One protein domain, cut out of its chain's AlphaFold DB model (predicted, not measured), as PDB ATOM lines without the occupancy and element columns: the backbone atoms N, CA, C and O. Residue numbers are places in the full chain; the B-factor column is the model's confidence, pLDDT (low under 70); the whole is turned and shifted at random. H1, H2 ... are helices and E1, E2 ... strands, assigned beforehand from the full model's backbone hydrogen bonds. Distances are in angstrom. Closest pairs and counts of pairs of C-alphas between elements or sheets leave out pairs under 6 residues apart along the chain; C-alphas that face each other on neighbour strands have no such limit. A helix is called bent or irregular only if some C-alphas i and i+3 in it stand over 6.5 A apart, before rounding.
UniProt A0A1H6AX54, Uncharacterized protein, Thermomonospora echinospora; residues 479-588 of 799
ATOM      1  N   LYS A 479      26.159   8.576  14.802       90.19
ATOM      2  CA  LYS A 479      25.722   9.519  13.756       90.19
ATOM      3  C   LYS A 479      25.292  10.889  14.310       90.19
ATOM      4  O   LYS A 479      25.305  11.858  13.564       90.19
ATOM      5  N   GLY A 480      24.929  10.973  15.593       83.25
ATOM      6  CA  GLY A 480      24.399  12.169  16.261       83.25
ATOM      7  C   GLY A 480      25.421  13.076  16.962       83.25
ATOM      8  O   GLY A 480      24.999  14.040  17.594       83.25
ATOM      9  N   GLY A 481      26.735  12.815  16.862       61.75
ATOM     10  CA  GLY A 481      27.759  13.834  17.161       61.75
ATOM     11  C   GLY A 481      28.533  13.743  18.486       61.75
ATOM     12  O   GLY A 481      28.942  14.771  19.015       61.75
ATOM     13  N   GLY A 482      28.817  12.546  19.010       68.12
ATOM     14  CA  GLY A 482      29.807  12.380  20.086       68.12
ATOM     15  C   GLY A 482      30.469  10.999  20.045       68.12
ATOM     16  O   GLY A 482      29.795  10.017  20.343       68.12
ATOM     17  N   PRO A 483      31.755  10.859  19.669       65.81
ATOM     18  CA  PRO A 483      32.392   9.554  19.524       65.81
ATOM     19  C   PRO A 483      32.876   9.027  20.883       65.81
ATOM     20  O   PRO A 483      34.074   8.919  21.134       65.81
ATOM     21  N   ALA A 484      31.949   8.689  21.779       78.19
ATOM     22  CA  ALA A 484      32.293   7.850  22.921       78.19
ATOM     23  C   ALA A 484      32.639   6.439  22.417       78.19
ATOM     24  O   ALA A 484      31.977   5.912  21.515       78.19
ATOM     25  N   LYS A 485      33.665   5.808  23.000       91.81
ATOM     26  CA  LYS A 485      33.899   4.372  22.788       91.81
ATOM     27  C   LYS A 485      32.655   3.596  23.244       91.81
ATOM     28  O   LYS A 485      31.977   4.066  24.160       91.81
ATOM     29  N   PRO A 486      32.347   2.417  22.675       92.88
ATOM     30  CA  PRO A 486      31.157   1.651  23.051       92.88
ATOM     31  C   PRO A 486      31.013   1.462  24.569       92.88
ATOM     32  O   PRO A 486      29.943   1.707  25.118       92.88
ATOM     33  N   ALA A 487      32.103   1.135  25.274       90.38
ATOM     34  CA  ALA A 487      32.091   0.986  26.729       90.38
ATOM     35  C   ALA A 487      31.753   2.294  27.470       90.38
ATOM     36  O   ALA A 487      30.978   2.289  28.425       90.38
ATOM     37  N   ASP A 488      32.290   3.429  27.019       88.69
ATOM     38  CA  ASP A 488      32.009   4.741  27.616       88.69
ATOM     39  C   ASP A 488      30.573   5.184  27.336       88.69
ATOM     40  O   ASP A 488      29.897   5.717  28.220       88.69
ATOM     41  N   TRP A 489      30.083   4.909  26.124       92.00
ATOM     42  CA  TRP A 489      28.692   5.134  25.761       92.00
ATOM     43  C   TRP A 489      27.763   4.324  26.661       92.00
ATOM     44  O   TRP A 489      26.866   4.908  27.272       92.00
ATOM     45  N   ALA A 490      28.039   3.021  26.815       89.94
ATOM     46  CA  ALA A 490      27.296   2.128  27.695       89.94
ATOM     47  C   ALA A 490      27.193   2.713  29.108       89.94
ATOM     48  O   ALA A 490      26.090   2.897  29.620       89.94
ATOM     49  N   ARG A 491      28.336   3.069  29.705       86.12
ATOM     50  CA  ARG A 491      28.435   3.491  31.108       86.12
ATOM     51  C   ARG A 491      27.870   4.878  31.397       86.12
ATOM     52  O   ARG A 491      27.321   5.093  32.473       86.12
ATOM     53  N   ARG A 492      28.059   5.841  30.489       82.25
ATOM     54  CA  ARG A 492      27.864   7.272  30.798       82.25
ATOM     55  C   ARG A 492      26.737   7.935  30.020       82.25
ATOM     56  O   ARG A 492      26.227   8.960  30.464       82.25
ATOM     57  N   VAL A 493      26.372   7.395  28.860       82.88
ATOM     58  CA  VAL A 493      25.545   8.117  27.878       82.88
ATOM     59  C   VAL A 493      24.230   7.403  27.566       82.88
ATOM     60  O   VAL A 493      23.292   8.036  27.080       82.88
ATOM     61  N   THR A 494      24.116   6.108  27.865       85.31
ATOM     62  CA  THR A 494      22.899   5.339  27.580       85.31
ATOM     63  C   THR A 494      21.662   5.917  28.265       85.31
ATOM     64  O   THR A 494      21.640   6.197  29.464       85.31
ATOM     65  N   ARG A 495      20.597   6.083  27.474       84.12
ATOM     66  CA  ARG A 495      19.250   6.493  27.895       84.12
ATOM     67  C   ARG A 495      18.213   5.707  27.090       84.12
ATOM     68  O   ARG A 495      18.540   5.161  26.034       84.12
ATOM     69  N   GLY A 496      16.969   5.682  27.570       87.25
ATOM     70  CA  GLY A 496      15.847   5.038  26.881       87.25
ATOM     71  C   GLY A 496      16.095   3.551  26.613       87.25
ATOM     72  O   GLY A 496      16.612   2.846  27.471       87.25
ATOM     73  N   GLU A 497      15.790   3.097  25.399       83.31
ATOM     74  CA  GLU A 497      15.840   1.678  25.015       83.31
ATOM     75  C   GLU A 497      17.211   1.017  25.266       83.31
ATOM     76  O   GLU A 497      17.282  -0.099  25.770       83.31
ATOM     77  N   ALA A 498      18.325   1.703  24.977       86.12
ATOM     78  CA  ALA A 498      19.661   1.136  25.200       86.12
ATOM     79  C   ALA A 498      19.931   0.888  26.691       86.12
ATOM     80  O   ALA A 498      20.527  -0.122  27.059       86.12
ATOM     81  N   ARG A 499      19.468   1.809  27.544       86.62
ATOM     82  CA  ARG A 499      19.579   1.707  29.000       86.62
ATOM     83  C   ARG A 499      18.773   0.521  29.520       86.62
ATOM     84  O   ARG A 499      19.312  -0.271  30.278       86.62
ATOM     85  N   GLU A 500      17.534   0.374  29.060       77.12
ATOM     86  CA  GLU A 500      16.651  -0.738  29.430       77.12
ATOM     87  C   GLU A 500      17.271  -2.097  29.049       77.12
ATOM     88  O   GLU A 500      17.218  -3.043  29.831       77.12
ATOM     89  N   ILE A 501      17.929  -2.190  27.883       75.62
ATOM     90  CA  ILE A 501      18.650  -3.407  27.472       75.62
ATOM     91  C   ILE A 501      19.852  -3.677  28.390       75.62
ATOM     92  O   ILE A 501      20.029  -4.810  28.835       75.62
ATOM     93  N   PHE A 502      20.667  -2.667  28.712       81.69
ATOM     94  CA  PHE A 502      21.780  -2.859  29.647       81.69
ATOM     95  C   PHE A 502      21.310  -3.210  31.058       81.69
ATOM     96  O   PHE A 502      21.900  -4.086  31.669       81.69
ATOM     97  N   GLU A 503      20.253  -2.591  31.575       77.81
ATOM     98  CA  GLU A 503      19.690  -2.927  32.889       77.81
ATOM     99  C   GLU A 503      19.114  -4.352  32.911       77.81
ATOM    100  O   GLU A 503      19.173  -5.027  33.938       77.81
ATOM    101  N   ARG A 504      18.630  -4.854  31.770       69.00
ATOM    102  CA  ARG A 504      18.162  -6.239  31.622       69.00
ATOM    103  C   ARG A 504      19.304  -7.253  31.596       69.00
ATOM    104  O   ARG A 504      19.211  -8.282  32.255       69.00
ATOM    105  N   ILE A 505      20.368  -6.974  30.838       67.00
ATOM    106  CA  ILE A 505      21.518  -7.884  30.695       67.00
ATOM    107  C   ILE A 505      22.434  -7.803  31.919       67.00
ATOM    108  O   ILE A 505      22.895  -8.826  32.420       67.00
ATOM    109  N   LEU A 506      22.700  -6.581  32.388       73.56
ATOM    110  CA  LEU A 506      23.681  -6.283  33.425       73.56
ATOM    111  C   LEU A 506      23.078  -6.006  34.819       73.56
ATOM    112  O   LEU A 506      23.804  -5.836  35.798       73.56
ATOM    113  N   GLY A 507      21.751  -5.977  34.936       67.81
ATOM    114  CA  GLY A 507      21.037  -5.678  36.179       67.81
ATOM    115  C   GLY A 507      20.798  -4.179  36.414       67.81
ATOM    116  O   GLY A 507      21.516  -3.313  35.914       67.81
ATOM    117  N   ALA A 508      19.789  -3.865  37.235       63.53
ATOM    118  CA  ALA A 508      19.362  -2.494  37.541       63.53
ATOM    119  C   ALA A 508      20.455  -1.623  38.201       63.53
ATOM    120  O   ALA A 508      20.415  -0.396  38.112       63.53
ATOM    121  N   ASP A 509      21.459  -2.236  38.832       61.97
ATOM    122  CA  ASP A 509      22.588  -1.522  39.442       61.97
ATOM    123  C   ASP A 509      23.531  -0.887  38.413       61.97
ATOM    124  O   ASP A 509      24.202   0.105  38.727       61.97
ATOM    125  N   PHE A 510      23.525  -1.378  37.166       69.12
ATOM    126  CA  PHE A 510      24.228  -0.745  36.049       69.12
ATOM    127  C   PHE A 510      23.851   0.736  35.927       69.12
ATOM    128  O   PHE A 510      24.708   1.603  35.743       69.12
ATOM    129  N   ALA A 511      22.566   1.028  36.144       59.91
ATOM    130  CA  ALA A 511      22.002   2.361  36.101       59.91
ATOM    131  C   ALA A 511      22.642   3.316  37.122       59.91
ATOM    132  O   ALA A 511      22.840   4.503  36.848       59.91
ATOM    133  N   ARG A 512      22.927   2.804  38.323       59.44
ATOM    134  CA  ARG A 512      23.357   3.619  39.463       59.44
ATOM    135  C   ARG A 512      24.866   3.798  39.518       59.44
ATOM    136  O   ARG A 512      25.315   4.832  39.996       59.44
ATOM    137  N   ARG A 513      25.646   2.807  39.072       60.00
ATOM    138  CA  ARG A 513      27.095   2.767  39.349       60.00
ATOM    139  C   ARG A 513      27.991   2.855  38.120       60.00
ATOM    140  O   ARG A 513      29.157   3.194  38.275       60.00
ATOM    141  N   GLY A 514      27.499   2.555  36.913       56.94
ATOM    142  CA  GLY A 514      28.325   2.561  35.693       56.94
ATOM    143  C   GLY A 514      29.511   1.575  35.711       56.94
ATOM    144  O   GLY A 514      30.289   1.526  34.758       56.94
ATOM    145  N   THR A 515      29.662   0.781  36.770       50.44
ATOM    146  CA  THR A 515      30.636  -0.299  36.906       50.44
ATOM    147  C   THR A 515      29.908  -1.611  36.654       50.44
ATOM    148  O   THR A 515      28.902  -1.925  37.283       50.44
ATOM    149  N   GLY A 516      30.360  -2.311  35.616       46.78
ATOM    150  CA  GLY A 516      29.622  -3.373  34.945       46.78
ATOM    151  C   GLY A 516      29.760  -4.752  35.568       46.78
ATOM    152  O   GLY A 516      29.612  -5.705  34.826       46.78
ATOM    153  N   ASP A 517      30.045  -4.899  36.858       53.91
ATOM    154  CA  ASP A 517      30.049  -6.240  37.446       53.91
ATOM    155  C   ASP A 517      28.609  -6.655  37.715       53.91
ATOM    156  O   ASP A 517      27.965  -6.188  38.661       53.91
ATOM    157  N   VAL A 518      28.084  -7.516  36.845       56.75
ATOM    158  CA  VAL A 518      26.743  -8.074  36.998       56.75
ATOM    159  C   VAL A 518      26.744  -8.944  38.227       56.75
ATOM    160  O   VAL A 518      27.146 -10.094  38.188       56.75
ATOM    161  N   ARG A 519      26.295  -8.422  39.360       69.50
ATOM    162  CA  ARG A 519      26.140  -9.268  40.539       69.50
ATOM    163  C   ARG A 519      25.174 -10.384  40.166       69.50
ATOM    164  O   ARG A 519      24.028 -10.112  39.821       69.50
ATOM    165  N   LEU A 520      25.659 -11.616  40.165       74.62
ATOM    166  CA  LEU A 520      24.821 -12.786  39.999       74.62
ATOM    167  C   LEU A 520      24.369 -13.223  41.390       74.62
ATOM    168  O   LEU A 520      25.157 -13.242  42.335       74.62
ATOM    169  N   LYS A 521      23.089 -13.553  41.517       84.81
ATOM    170  CA  LYS A 521      22.565 -14.300  42.651       84.81
ATOM    171  C   LYS A 521      22.601 -15.767  42.250       84.81
ATOM    172  O   LYS A 521      21.861 -16.171  41.354       84.81
ATOM    173  N   ASN A 522      23.487 -16.531  42.874       80.81
ATOM    174  CA  ASN A 522      23.474 -17.981  42.772       80.81
ATOM    175  C   ASN A 522      22.275 -18.505  43.573       80.81
ATOM    176  O   ASN A 522      22.122 -18.184  44.751       80.81
ATOM    177  N   LEU A 523      21.395 -19.240  42.907       84.81
ATOM    178  CA  LEU A 523      20.159 -19.761  43.472       84.81
ATOM    179  C   LEU A 523      20.425 -20.936  44.422       84.81
ATOM    180  O   LEU A 523      19.648 -21.124  45.355       84.81
ATOM    181  N   VAL A 524      21.536 -21.667  44.238       76.00
ATOM    182  CA  VAL A 524      21.983 -22.734  45.159       76.00
ATOM    183  C   VAL A 524      22.379 -22.154  46.515       76.00
ATOM    184  O   VAL A 524      22.142 -22.769  47.550       76.00
ATOM    185  N   ASP A 525      22.926 -20.936  46.516       81.12
ATOM    186  CA  ASP A 525      23.419 -20.263  47.721       81.12
ATOM    187  C   ASP A 525      22.290 -19.624  48.547       81.12
ATOM    188  O   ASP A 525      22.560 -18.892  49.499       81.12
ATOM    189  N   ILE A 526      21.020 -19.836  48.179       88.38
ATOM    190  CA  ILE A 526      19.867 -19.339  48.934       88.38
ATOM    191  C   ILE A 526      19.419 -20.448  49.889       88.38
ATOM    192  O   ILE A 526      18.630 -21.315  49.494       88.38
ATOM    193  N   PRO A 527      19.898 -20.453  51.149       87.19
ATOM    194  CA  PRO A 527      19.516 -21.486  52.087       87.19
ATOM    195  C   PRO A 527      18.025 -21.388  52.367       87.19
ATOM    196  O   PRO A 527      17.449 -20.302  52.494       87.19
ATOM    197  N   ARG A 528      17.398 -22.546  52.526       93.19
ATOM    198  CA  ARG A 528      16.032 -22.607  53.010       93.19
ATOM    199  C   ARG A 528      15.965 -22.106  54.459       93.19
ATOM    200  O   ARG A 528      16.651 -22.667  55.318       93.19
ATOM    201  N   PRO A 529      15.121 -21.112  54.776       94.81
ATOM    202  CA  PRO A 529      14.927 -20.682  56.153       94.81
ATOM    203  C   PRO A 529      14.328 -21.806  56.998       94.81
ATOM    204  O   PRO A 529      13.384 -22.471  56.574       94.81
ATOM    205  N   LYS A 530      14.825 -21.976  58.230       90.75
ATOM    206  CA  LYS A 530      14.330 -23.001  59.172       90.75
ATOM    207  C   LYS A 530      12.837 -22.864  59.488       90.75
ATOM    208  O   LYS A 530      12.203 -23.835  59.881       90.75
ATOM    209  N   THR A 531      12.287 -21.662  59.338       91.06
ATOM    210  CA  THR A 531      10.875 -21.348  59.581       91.06
ATOM    211  C   THR A 531       9.943 -21.805  58.456       91.06
ATOM    212  O   THR A 531       8.735 -21.858  58.668       91.06
ATOM    213  N   LEU A 532      10.476 -22.170  57.284       94.94
ATOM    214  CA  LEU A 532       9.695 -22.528  56.104       94.94
ATOM    215  C   LEU A 532       9.663 -24.046  55.901       94.94
ATOM    216  O   LEU A 532      10.523 -24.598  55.218       94.94
ATOM    217  N   THR A 533       8.670 -24.726  56.472       94.94
ATOM    218  CA  THR A 533       8.480 -26.182  56.304       94.94
ATOM    219  C   THR A 533       8.098 -26.557  54.865       94.94
ATOM    220  O   THR A 533       7.840 -25.681  54.035       94.94
ATOM    221  N   ASP A 534       8.118 -27.853  54.524       90.31
ATOM    222  CA  ASP A 534       7.811 -28.345  53.165       90.31
ATOM    223  C   ASP A 534       6.404 -28.000  52.727       90.31
ATOM    224  O   ASP A 534       6.222 -27.391  51.672       90.31
ATOM    225  N   ASP A 535       5.428 -28.275  53.580       92.12
ATOM    226  CA  ASP A 535       4.030 -28.000  53.275       92.12
ATOM    227  C   ASP A 535       3.778 -26.505  53.058       92.12
ATOM    228  O   ASP A 535       3.068 -26.119  52.127       92.12
ATOM    229  N   VAL A 536       4.415 -25.648  53.865       93.38
ATOM    230  CA  VAL A 536       4.285 -24.190  53.745       93.38
ATOM    231  C   VAL A 536       4.964 -23.685  52.472       93.38
ATOM    232  O   VAL A 536       4.375 -22.883  51.744       93.38
ATOM    233  N   ALA A 537       6.168 -24.175  52.153       93.31
ATOM    234  CA  ALA A 537       6.857 -23.821  50.913       93.31
ATOM    235  C   ALA A 537       6.033 -24.223  49.680       93.31
ATOM    236  O   ALA A 537       5.817 -23.401  48.792       93.31
ATOM    237  N   ILE A 538       5.518 -25.456  49.650       90.81
ATOM    238  CA  ILE A 538       4.700 -25.976  48.547       90.81
ATOM    239  C   ILE A 538       3.400 -25.182  48.410       90.81
ATOM    240  O   ILE A 538       3.009 -24.835  47.296       90.81
ATOM    241  N   ALA A 539       2.726 -24.867  49.520       93.62
ATOM    242  CA  ALA A 539       1.508 -24.063  49.493       93.62
ATOM    243  C   ALA A 539       1.764 -22.662  48.916       93.62
ATOM    244  O   ALA A 539       0.994 -22.191  48.077       93.62
ATOM    245  N   HIS A 540       2.866 -22.015  49.309       96.19
ATOM    246  CA  HIS A 540       3.258 -20.720  48.755       96.19
ATOM    247  C   HIS A 540       3.620 -20.802  47.274       96.19
ATOM    248  O   HIS A 540       3.131 -19.984  46.500       96.19
ATOM    249  N   LEU A 541       4.405 -21.798  46.861       94.19
ATOM    250  CA  LEU A 541       4.766 -21.987  45.455       94.19
ATOM    251  C   LEU A 541       3.530 -22.219  44.582       94.19
ATOM    252  O   LEU A 541       3.378 -21.537  43.576       94.19
ATOM    253  N   ARG A 542       2.576 -23.052  45.017       90.81
ATOM    254  CA  ARG A 542       1.291 -23.229  44.313       90.81
ATOM    255  C   ARG A 542       0.510 -21.922  44.185       90.81
ATOM    256  O   ARG A 542      -0.112 -21.668  43.157       90.81
ATOM    257  N   HIS A 543       0.525 -21.090  45.226       92.75
ATOM    258  CA  HIS A 543      -0.142 -19.790  45.186       92.75
ATOM    259  C   HIS A 543       0.531 -18.818  44.204       92.75
ATOM    260  O   HIS A 543      -0.165 -18.080  43.506       92.75
ATOM    261  N   ILE A 544       1.865 -18.846  44.126       94.38
ATOM    262  CA  ILE A 544       2.660 -18.067  43.168       94.38
ATOM    263  C   ILE A 544       2.397 -18.550  41.733       94.38
ATOM    264  O   ILE A 544       2.095 -17.741  40.856       94.38
ATOM    265  N   GLU A 545       2.431 -19.863  41.502       88.88
ATOM    266  CA  GLU A 545       2.190 -20.498  40.199       88.88
ATOM    267  C   GLU A 545       0.784 -20.231  39.652       88.88
ATOM    268  O   GLU A 545       0.603 -20.111  38.441       88.88
ATOM    269  N   ALA A 546      -0.213 -20.073  40.527       89.62
ATOM    270  CA  ALA A 546      -1.576 -19.720  40.134       89.62
ATOM    271  C   ALA A 546      -1.709 -18.282  39.581       89.62
ATOM    272  O   ALA A 546      -2.782 -17.912  39.098       89.62
ATOM    273  N   GLN A 547      -0.653 -17.458  39.644       90.38
ATOM    274  CA  GLN A 547      -0.666 -16.051  39.223       90.38
ATOM    275  C   GLN A 547       0.463 -15.706  38.230       90.38
ATOM    276  O   GLN A 547       1.209 -14.746  38.451       90.38
ATOM    277  N   PRO A 548       0.576 -16.414  37.089       85.94
ATOM    278  CA  PRO A 548       1.706 -16.248  36.172       85.94
ATOM    279  C   PRO A 548       1.810 -14.818  35.628       85.94
ATOM    280  O   PRO A 548       2.892 -14.248  35.607       85.94
ATOM    281  N   GLY A 549       0.686 -14.182  35.279       84.69
ATOM    282  CA  GLY A 549       0.707 -12.805  34.771       84.69
ATOM    283  C   GLY A 549       1.281 -11.793  35.770       84.69
ATOM    284  O   GLY A 549       1.981 -10.871  35.370       84.69
ATOM    285  N   LYS A 550       1.042 -11.980  37.076       87.06
ATOM    286  CA  LYS A 550       1.595 -11.097  38.114       87.06
ATOM    287  C   LYS A 550       3.075 -11.379  38.360       87.06
ATOM    288  O   LYS A 550       3.852 -10.454  38.579       87.06
ATOM    289  N   LEU A 551       3.469 -12.650  38.282       88.06
ATOM    290  CA  LEU A 551       4.856 -13.074  38.428       88.06
ATOM    291  C   LEU A 551       5.768 -12.441  37.361       88.06
ATOM    292  O   LEU A 551       6.904 -12.083  37.671       88.06
ATOM    293  N   TRP A 552       5.261 -12.247  36.141       84.00
ATOM    294  CA  TRP A 552       6.032 -11.720  35.008       84.00
ATOM    295  C   TRP A 552       5.788 -10.239  34.682       84.00
ATOM    296  O   TRP A 552       6.550  -9.685  33.902       84.00
ATOM    297  N   GLU A 553       4.836  -9.558  35.332       79.94
ATOM    298  CA  GLU A 553       4.388  -8.188  34.994       79.94
ATOM    299  C   GLU A 553       5.526  -7.155  34.838       79.94
ATOM    300  O   GLU A 553       5.507  -6.290  33.967       79.94
ATOM    301  N   ARG A 554       6.555  -7.218  35.692       77.44
ATOM    302  CA  ARG A 554       7.713  -6.295  35.636       77.44
ATOM    303  C   ARG A 554       8.863  -6.787  34.757       77.44
ATOM    304  O   ARG A 554       9.892  -6.122  34.644       77.44
ATOM    305  N   LEU A 555       8.692  -7.963  34.176       76.62
ATOM    306  CA  LEU A 555       9.629  -8.665  33.313       76.62
ATOM    307  C   LEU A 555       9.064  -8.829  31.898       76.62
ATOM    308  O   LEU A 555       9.612  -9.615  31.125       76.62
ATOM    309  N   ASP A 556       8.020  -8.072  31.547       62.28
ATOM    310  CA  ASP A 556       7.465  -8.013  30.198       62.28
ATOM    311  C   ASP A 556       8.592  -7.776  29.176       62.28
ATOM    312  O   ASP A 556       9.367  -6.816  29.245       62.28
ATOM    313  N   GLY A 557       8.736  -8.727  28.253       57.94
ATOM    314  CA  GLY A 557       9.804  -8.775  27.257       57.94
ATOM    315  C   GLY A 557      11.024  -9.617  27.638       57.94
ATOM    316  O   GLY A 557      11.761  -9.994  26.736       57.94
ATOM    317  N   LEU A 558      11.252  -9.956  28.915       60.06
ATOM    318  CA  LEU A 558      12.166 -11.038  29.314       60.06
ATOM    319  C   LEU A 558      11.462 -12.391  29.241       60.06
ATOM    320  O   LEU A 558      12.094 -13.349  28.815       60.06
ATOM    321  N   GLU A 559      10.176 -12.467  29.594       60.31
ATOM    322  CA  GLU A 559       9.375 -13.667  29.331       60.31
ATOM    323  C   GLU A 559       9.382 -13.987  27.829       60.31
ATOM    324  O   GLU A 559       9.769 -15.087  27.462       60.31
ATOM    325  N   GLU A 560       9.113 -13.007  26.959       56.94
ATOM    326  CA  GLU A 560       9.223 -13.158  25.494       56.94
ATOM    327  C   GLU A 560      10.661 -13.529  25.059       56.94
ATOM    328  O   GLU A 560      10.871 -14.355  24.173       56.94
ATOM    329  N   LEU A 561      11.696 -12.975  25.706       53.16
ATOM    330  CA  LEU A 561      13.097 -13.305  25.401       53.16
ATOM    331  C   LEU A 561      13.475 -14.741  25.804       53.16
ATOM    332  O   LEU A 561      14.232 -15.401  25.093       53.16
ATOM    333  N   LEU A 562      12.992 -15.198  26.963       59.66
ATOM    334  CA  LEU A 562      13.274 -16.515  27.531       59.66
ATOM    335  C   LEU A 562      12.407 -17.600  26.886       59.66
ATOM    336  O   LEU A 562      12.903 -18.706  26.676       59.66
ATOM    337  N   ARG A 563      11.149 -17.285  26.562       56.59
ATOM    338  CA  ARG A 563      10.147 -18.201  26.005       56.59
ATOM    339  C   ARG A 563      10.206 -18.248  24.475       56.59
ATOM    340  O   ARG A 563      10.344 -19.334  23.923       56.59
ATOM    341  N   ASP A 564      10.215 -17.093  23.808       49.16
ATOM    342  CA  ASP A 564       9.965 -17.006  22.359       49.16
ATOM    343  C   ASP A 564      11.224 -16.710  21.533       49.16
ATOM    344  O   ASP A 564      11.318 -17.090  20.364       49.16
ATOM    345  N   ARG A 565      12.242 -16.050  22.114       54.97
ATOM    346  CA  ARG A 565      13.479 -15.678  21.391       54.97
ATOM    347  C   ARG A 565      14.784 -16.036  22.111       54.97
ATOM    348  O   ARG A 565      15.702 -15.207  22.138       54.97
ATOM    349  N   PRO A 566      14.976 -17.286  22.576       49.12
ATOM    350  CA  PRO A 566      16.193 -17.683  23.286       49.12
ATOM    351  C   PRO A 566      17.476 -17.445  22.468       49.12
ATOM    352  O   PRO A 566      18.529 -17.201  23.037       49.12
ATOM    353  N   ARG A 567      17.409 -17.426  21.128       49.47
ATOM    354  CA  ARG A 567      18.567 -17.124  20.259       49.47
ATOM    355  C   ARG A 567      19.138 -15.705  20.439       49.47
ATOM    356  O   ARG A 567      20.277 -15.479  20.045       49.47
ATOM    357  N   GLN A 568      18.375 -14.760  21.000       49.38
ATOM    358  CA  GLN A 568      18.814 -13.372  21.217       49.38
ATOM    359  C   GLN A 568      19.580 -13.182  22.534       49.38
ATOM    360  O   GLN A 568      20.454 -12.321  22.625       49.38
ATOM    361  N   LEU A 569      19.294 -14.013  23.540       52.47
ATOM    362  CA  LEU A 569      20.134 -14.158  24.722       52.47
ATOM    363  C   LEU A 569      21.334 -15.000  24.301       52.47
ATOM    364  O   LEU A 569      21.222 -16.217  24.181       52.47
ATOM    365  N   GLY A 570      22.466 -14.357  23.999       49.88
ATOM    366  CA  GLY A 570      23.664 -15.055  23.526       49.88
ATOM    367  C   GLY A 570      23.967 -16.326  24.350       49.88
ATOM    368  O   GLY A 570      23.667 -16.356  25.549       49.88
ATOM    369  N   PRO A 571      24.570 -17.377  23.754       48.94
ATOM    370  CA  PRO A 571      24.710 -18.703  24.369       48.94
ATOM    371  C   PRO A 571      25.261 -18.706  25.803       48.94
ATOM    372  O   PRO A 571      24.887 -19.569  26.592       48.94
ATOM    373  N   ALA A 572      26.097 -17.724  26.152       47.03
ATOM    374  CA  ALA A 572      26.667 -17.535  27.482       47.03
ATOM    375  C   ALA A 572      25.627 -17.210  28.573       47.03
ATOM    376  O   ALA A 572      25.740 -17.731  29.676       47.03
ATOM    377  N   VAL A 573      24.595 -16.405  28.287       52.72
ATOM    378  CA  VAL A 573      23.558 -16.048  29.278       52.72
ATOM    379  C   VAL A 573      22.617 -17.227  29.509       52.72
ATOM    380  O   VAL A 573      22.311 -17.570  30.649       52.72
ATOM    381  N   LEU A 574      22.227 -17.913  28.432       54.66
ATOM    382  CA  LEU A 574      21.457 -19.150  28.535       54.66
ATOM    383  C   LEU A 574      22.250 -20.255  29.238       54.66
ATOM    384  O   LEU A 574      21.662 -20.999  30.014       54.66
ATOM    385  N   GLN A 575      23.560 -20.371  29.004       51.91
ATOM    386  CA  GLN A 575      24.406 -21.302  29.753       51.91
ATOM    387  C   GLN A 575      24.581 -20.889  31.215       51.91
ATOM    388  O   GLN A 575      24.566 -21.769  32.063       51.91
ATOM    389  N   ALA A 576      24.695 -19.599  31.539       49.03
ATOM    390  CA  ALA A 576      24.793 -19.140  32.925       49.03
ATOM    391  C   ALA A 576      23.527 -19.486  33.727       49.03
ATOM    392  O   ALA A 576      23.623 -20.050  34.815       49.03
ATOM    393  N   ILE A 577      22.344 -19.264  33.143       54.09
ATOM    394  CA  ILE A 577      21.068 -19.661  33.754       54.09
ATOM    395  C   ILE A 577      20.974 -21.195  33.865       54.09
ATOM    396  O   ILE A 577      20.538 -21.708  34.890       54.09
ATOM    397  N   LYS A 578      21.422 -21.938  32.839       55.19
ATOM    398  CA  LYS A 578      21.300 -23.409  32.770       55.19
ATOM    399  C   LYS A 578      22.308 -24.194  33.611       55.19
ATOM    400  O   LYS A 578      21.953 -25.252  34.112       55.19
ATOM    401  N   PHE A 579      23.552 -23.733  33.717       49.00
ATOM    402  CA  PHE A 579      24.650 -24.481  34.343       49.00
ATOM    403  C   PHE A 579      25.085 -23.905  35.685       49.00
ATOM    404  O   PHE A 579      25.542 -24.657  36.535       49.00
ATOM    405  N   VAL A 580      24.965 -22.591  35.883       51.94
ATOM    406  CA  VAL A 580      25.475 -21.926  37.095       51.94
ATOM    407  C   VAL A 580      24.364 -21.752  38.137       51.94
ATOM    408  O   VAL A 580      24.645 -21.313  39.243       51.94
ATOM    409  N   GLN A 581      23.108 -22.089  37.795       71.56
ATOM    410  CA  GLN A 581      21.920 -21.803  38.612       71.56
ATOM    411  C   GLN A 581      21.960 -20.374  39.162       71.56
ATOM    412  O   GLN A 581      21.642 -20.125  40.317       71.56
ATOM    413  N   ALA A 582      22.409 -19.420  38.349       77.69
ATOM    414  CA  ALA A 582      22.624 -18.053  38.779       77.69
ATOM    415  C   ALA A 582      21.884 -17.091  37.858       77.69
ATOM    416  O   ALA A 582      21.866 -17.252  36.636       77.69
ATOM    417  N   VAL A 583      21.283 -16.066  38.454       78.56
ATOM    418  CA  VAL A 583      20.542 -15.025  37.738       78.56
ATOM    419  C   VAL A 583      21.119 -13.649  38.049       78.56
ATOM    420  O   VAL A 583      21.638 -13.443  39.147       78.56
ATOM    421  N   PRO A 584      21.021 -12.667  37.135       79.94
ATOM    422  CA  PRO A 584      21.346 -11.284  37.463       79.94
ATOM    423  C   PRO A 584      20.580 -10.826  38.709       79.94
ATOM    424  O   PRO A 584      19.367 -11.001  38.803       79.94
ATOM    425  N   LEU A 585      21.270 -10.209  39.665       83.00
ATOM    426  CA  LEU A 585      20.696  -9.786  40.944       83.00
ATOM    427  C   LEU A 585      19.512  -8.831  40.750       83.00
ATOM    428  O   LEU A 585      18.527  -8.911  41.475       83.00
ATOM    429  N   GLY A 586      19.570  -7.972  39.727       79.75
ATOM    430  CA  GLY A 586      18.447  -7.105  39.360       79.75
ATOM    431  C   GLY A 586      17.194  -7.893  38.969       79.75
ATOM    432  O   GLY A 586      16.107  -7.574  39.440       79.75
ATOM    433  N   LEU A 587      17.350  -8.956  38.171       82.50
ATOM    434  CA  LEU A 587      16.255  -9.856  37.809       82.50
ATOM    435  C   LEU A 587      15.707 -10.575  39.047       82.50
ATOM    436  O   LEU A 587      14.496 -10.617  39.250       82.50
ATOM    437  N   PHE A 588      16.603 -11.083  39.895       90.19
ATOM    438  CA  PHE A 588      16.222 -11.727  41.147       90.19
ATOM    439  C   PHE A 588      15.404 -10.790  42.045       90.19
ATOM    440  O   PHE A 588      14.358 -11.188  42.540       90.19
TER     441      PHE A 588
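This is residues 479 to 588 of the 799 residues of an uncharacterized protein of Thermomonospora echinospora (UniProt A0A1H6AX54). The domain is a long, open loop of chain with a small group of helices at one end. The two short strands E1 and E2 pair near the middle and close the loop, H4 makes its far end, H5, H6 and H7 lead back towards E2, and the small group H1, H2 and H3 makes the other end, joined to the middle where H2 touches H8. Residues 541 to 553, of which 541 to 545 belong to H4 and 548 to 553 to H5, stick out free of the rest. The printed part has 110 residues, with eight named helices and two named strands in the order H1 H2 H3 E1 H4 H5 H6 H7 E2 H8; the sheet, E1 - E2, is antiparallel, and the class is mostly helix. The whole is loose, with a radius of gyration of the C-alphas of 17.4 A, and spans 60 by 27 by 25 A.

Strand E1, residues 520 to 522, and strand E2, residues 582 to 584, are antiparallel neighbours at 151 degrees. N 521 and O 583 are 2.8 A apart and N 583 and O 521 are 3.0 A apart, both within hydrogen-bond range. Helix H8, residues 585 to 588, has its closest C-alphas to E1 at Leu 585 and Lys 521, 5.2 A apart. H8 and helix H2, residues 497 to 506, touch, with the closest C-alphas, those of Leu 587 and Arg 504, 7.4 A apart. H2 also touches helix H3, residues 510 to 513, with the closest C-alphas, those of Glu 503 and Phe 510, 5.9 A apart. Helix H1, residues 486 to 493, is close to but not clearly touching H2; their closest C-alphas, those of Ala 490 and Phe 502, are 7.7 A apart. H1 and H2 run opposite ways at a steep tilt of 69.5 degrees, only just short of about perpendicular. The closest C-alphas of helix H7, residues 571 to 579, and E2 are those of Ile 577 and Val 583, 6.1 A apart. Helix H6, residues 558 to 563, is apart from H7. H6 and helix H5, residues 548 to 555, are close but not clearly touching, with the C-alphas of Glu 559 and Trp 552 6.9 A apart, and run opposite ways at a steep tilt of 54 degrees. Helix H4, residues 534 to 545, is close to but not clearly touching H5, with the C-alphas of Ile 544 and Leu 551 7.2 A apart. Every O i to N i+4 pair is within hydrogen-bond range in H1, H2, H4, H6 and H7; in H5 it is 2 of 4, and H3 and H8 are too short for such a pair.

E1, residues 520 to 522, measures 6.0 A from first to last C-alpha, and E2, residues 582 to 584, 7.0 A. H4 is the longest helix by residues, at 16.2 A, from C-alpha 534 at (7.811, -28.345, 53.165). H2 measures 14.0 A, H7 11.5 A, H5 11.3 A, H1 9.8 A, H6 8.1 A, H3 5.6 A and H8 4.9 A. H5 is irregular, with C-alphas 551 and 554 7.9 A apart. H1 begins at C-alpha 486 at (31.157, 1.651, 23.051), and H8 ends at C-alpha 588 at (16.222, -11.727, 41.147).

The two C-alphas farthest apart, those of Gly 481 and Asp 535, are 60.1 A apart. The printed part has no cut. The link from E1 to H4 is long, with 11 residues. The mean pLDDT of the printed part is 74.6; 43 residues are under 70, namely 481 to 483, 504 to 505, 507 to 519 and 556 to 580.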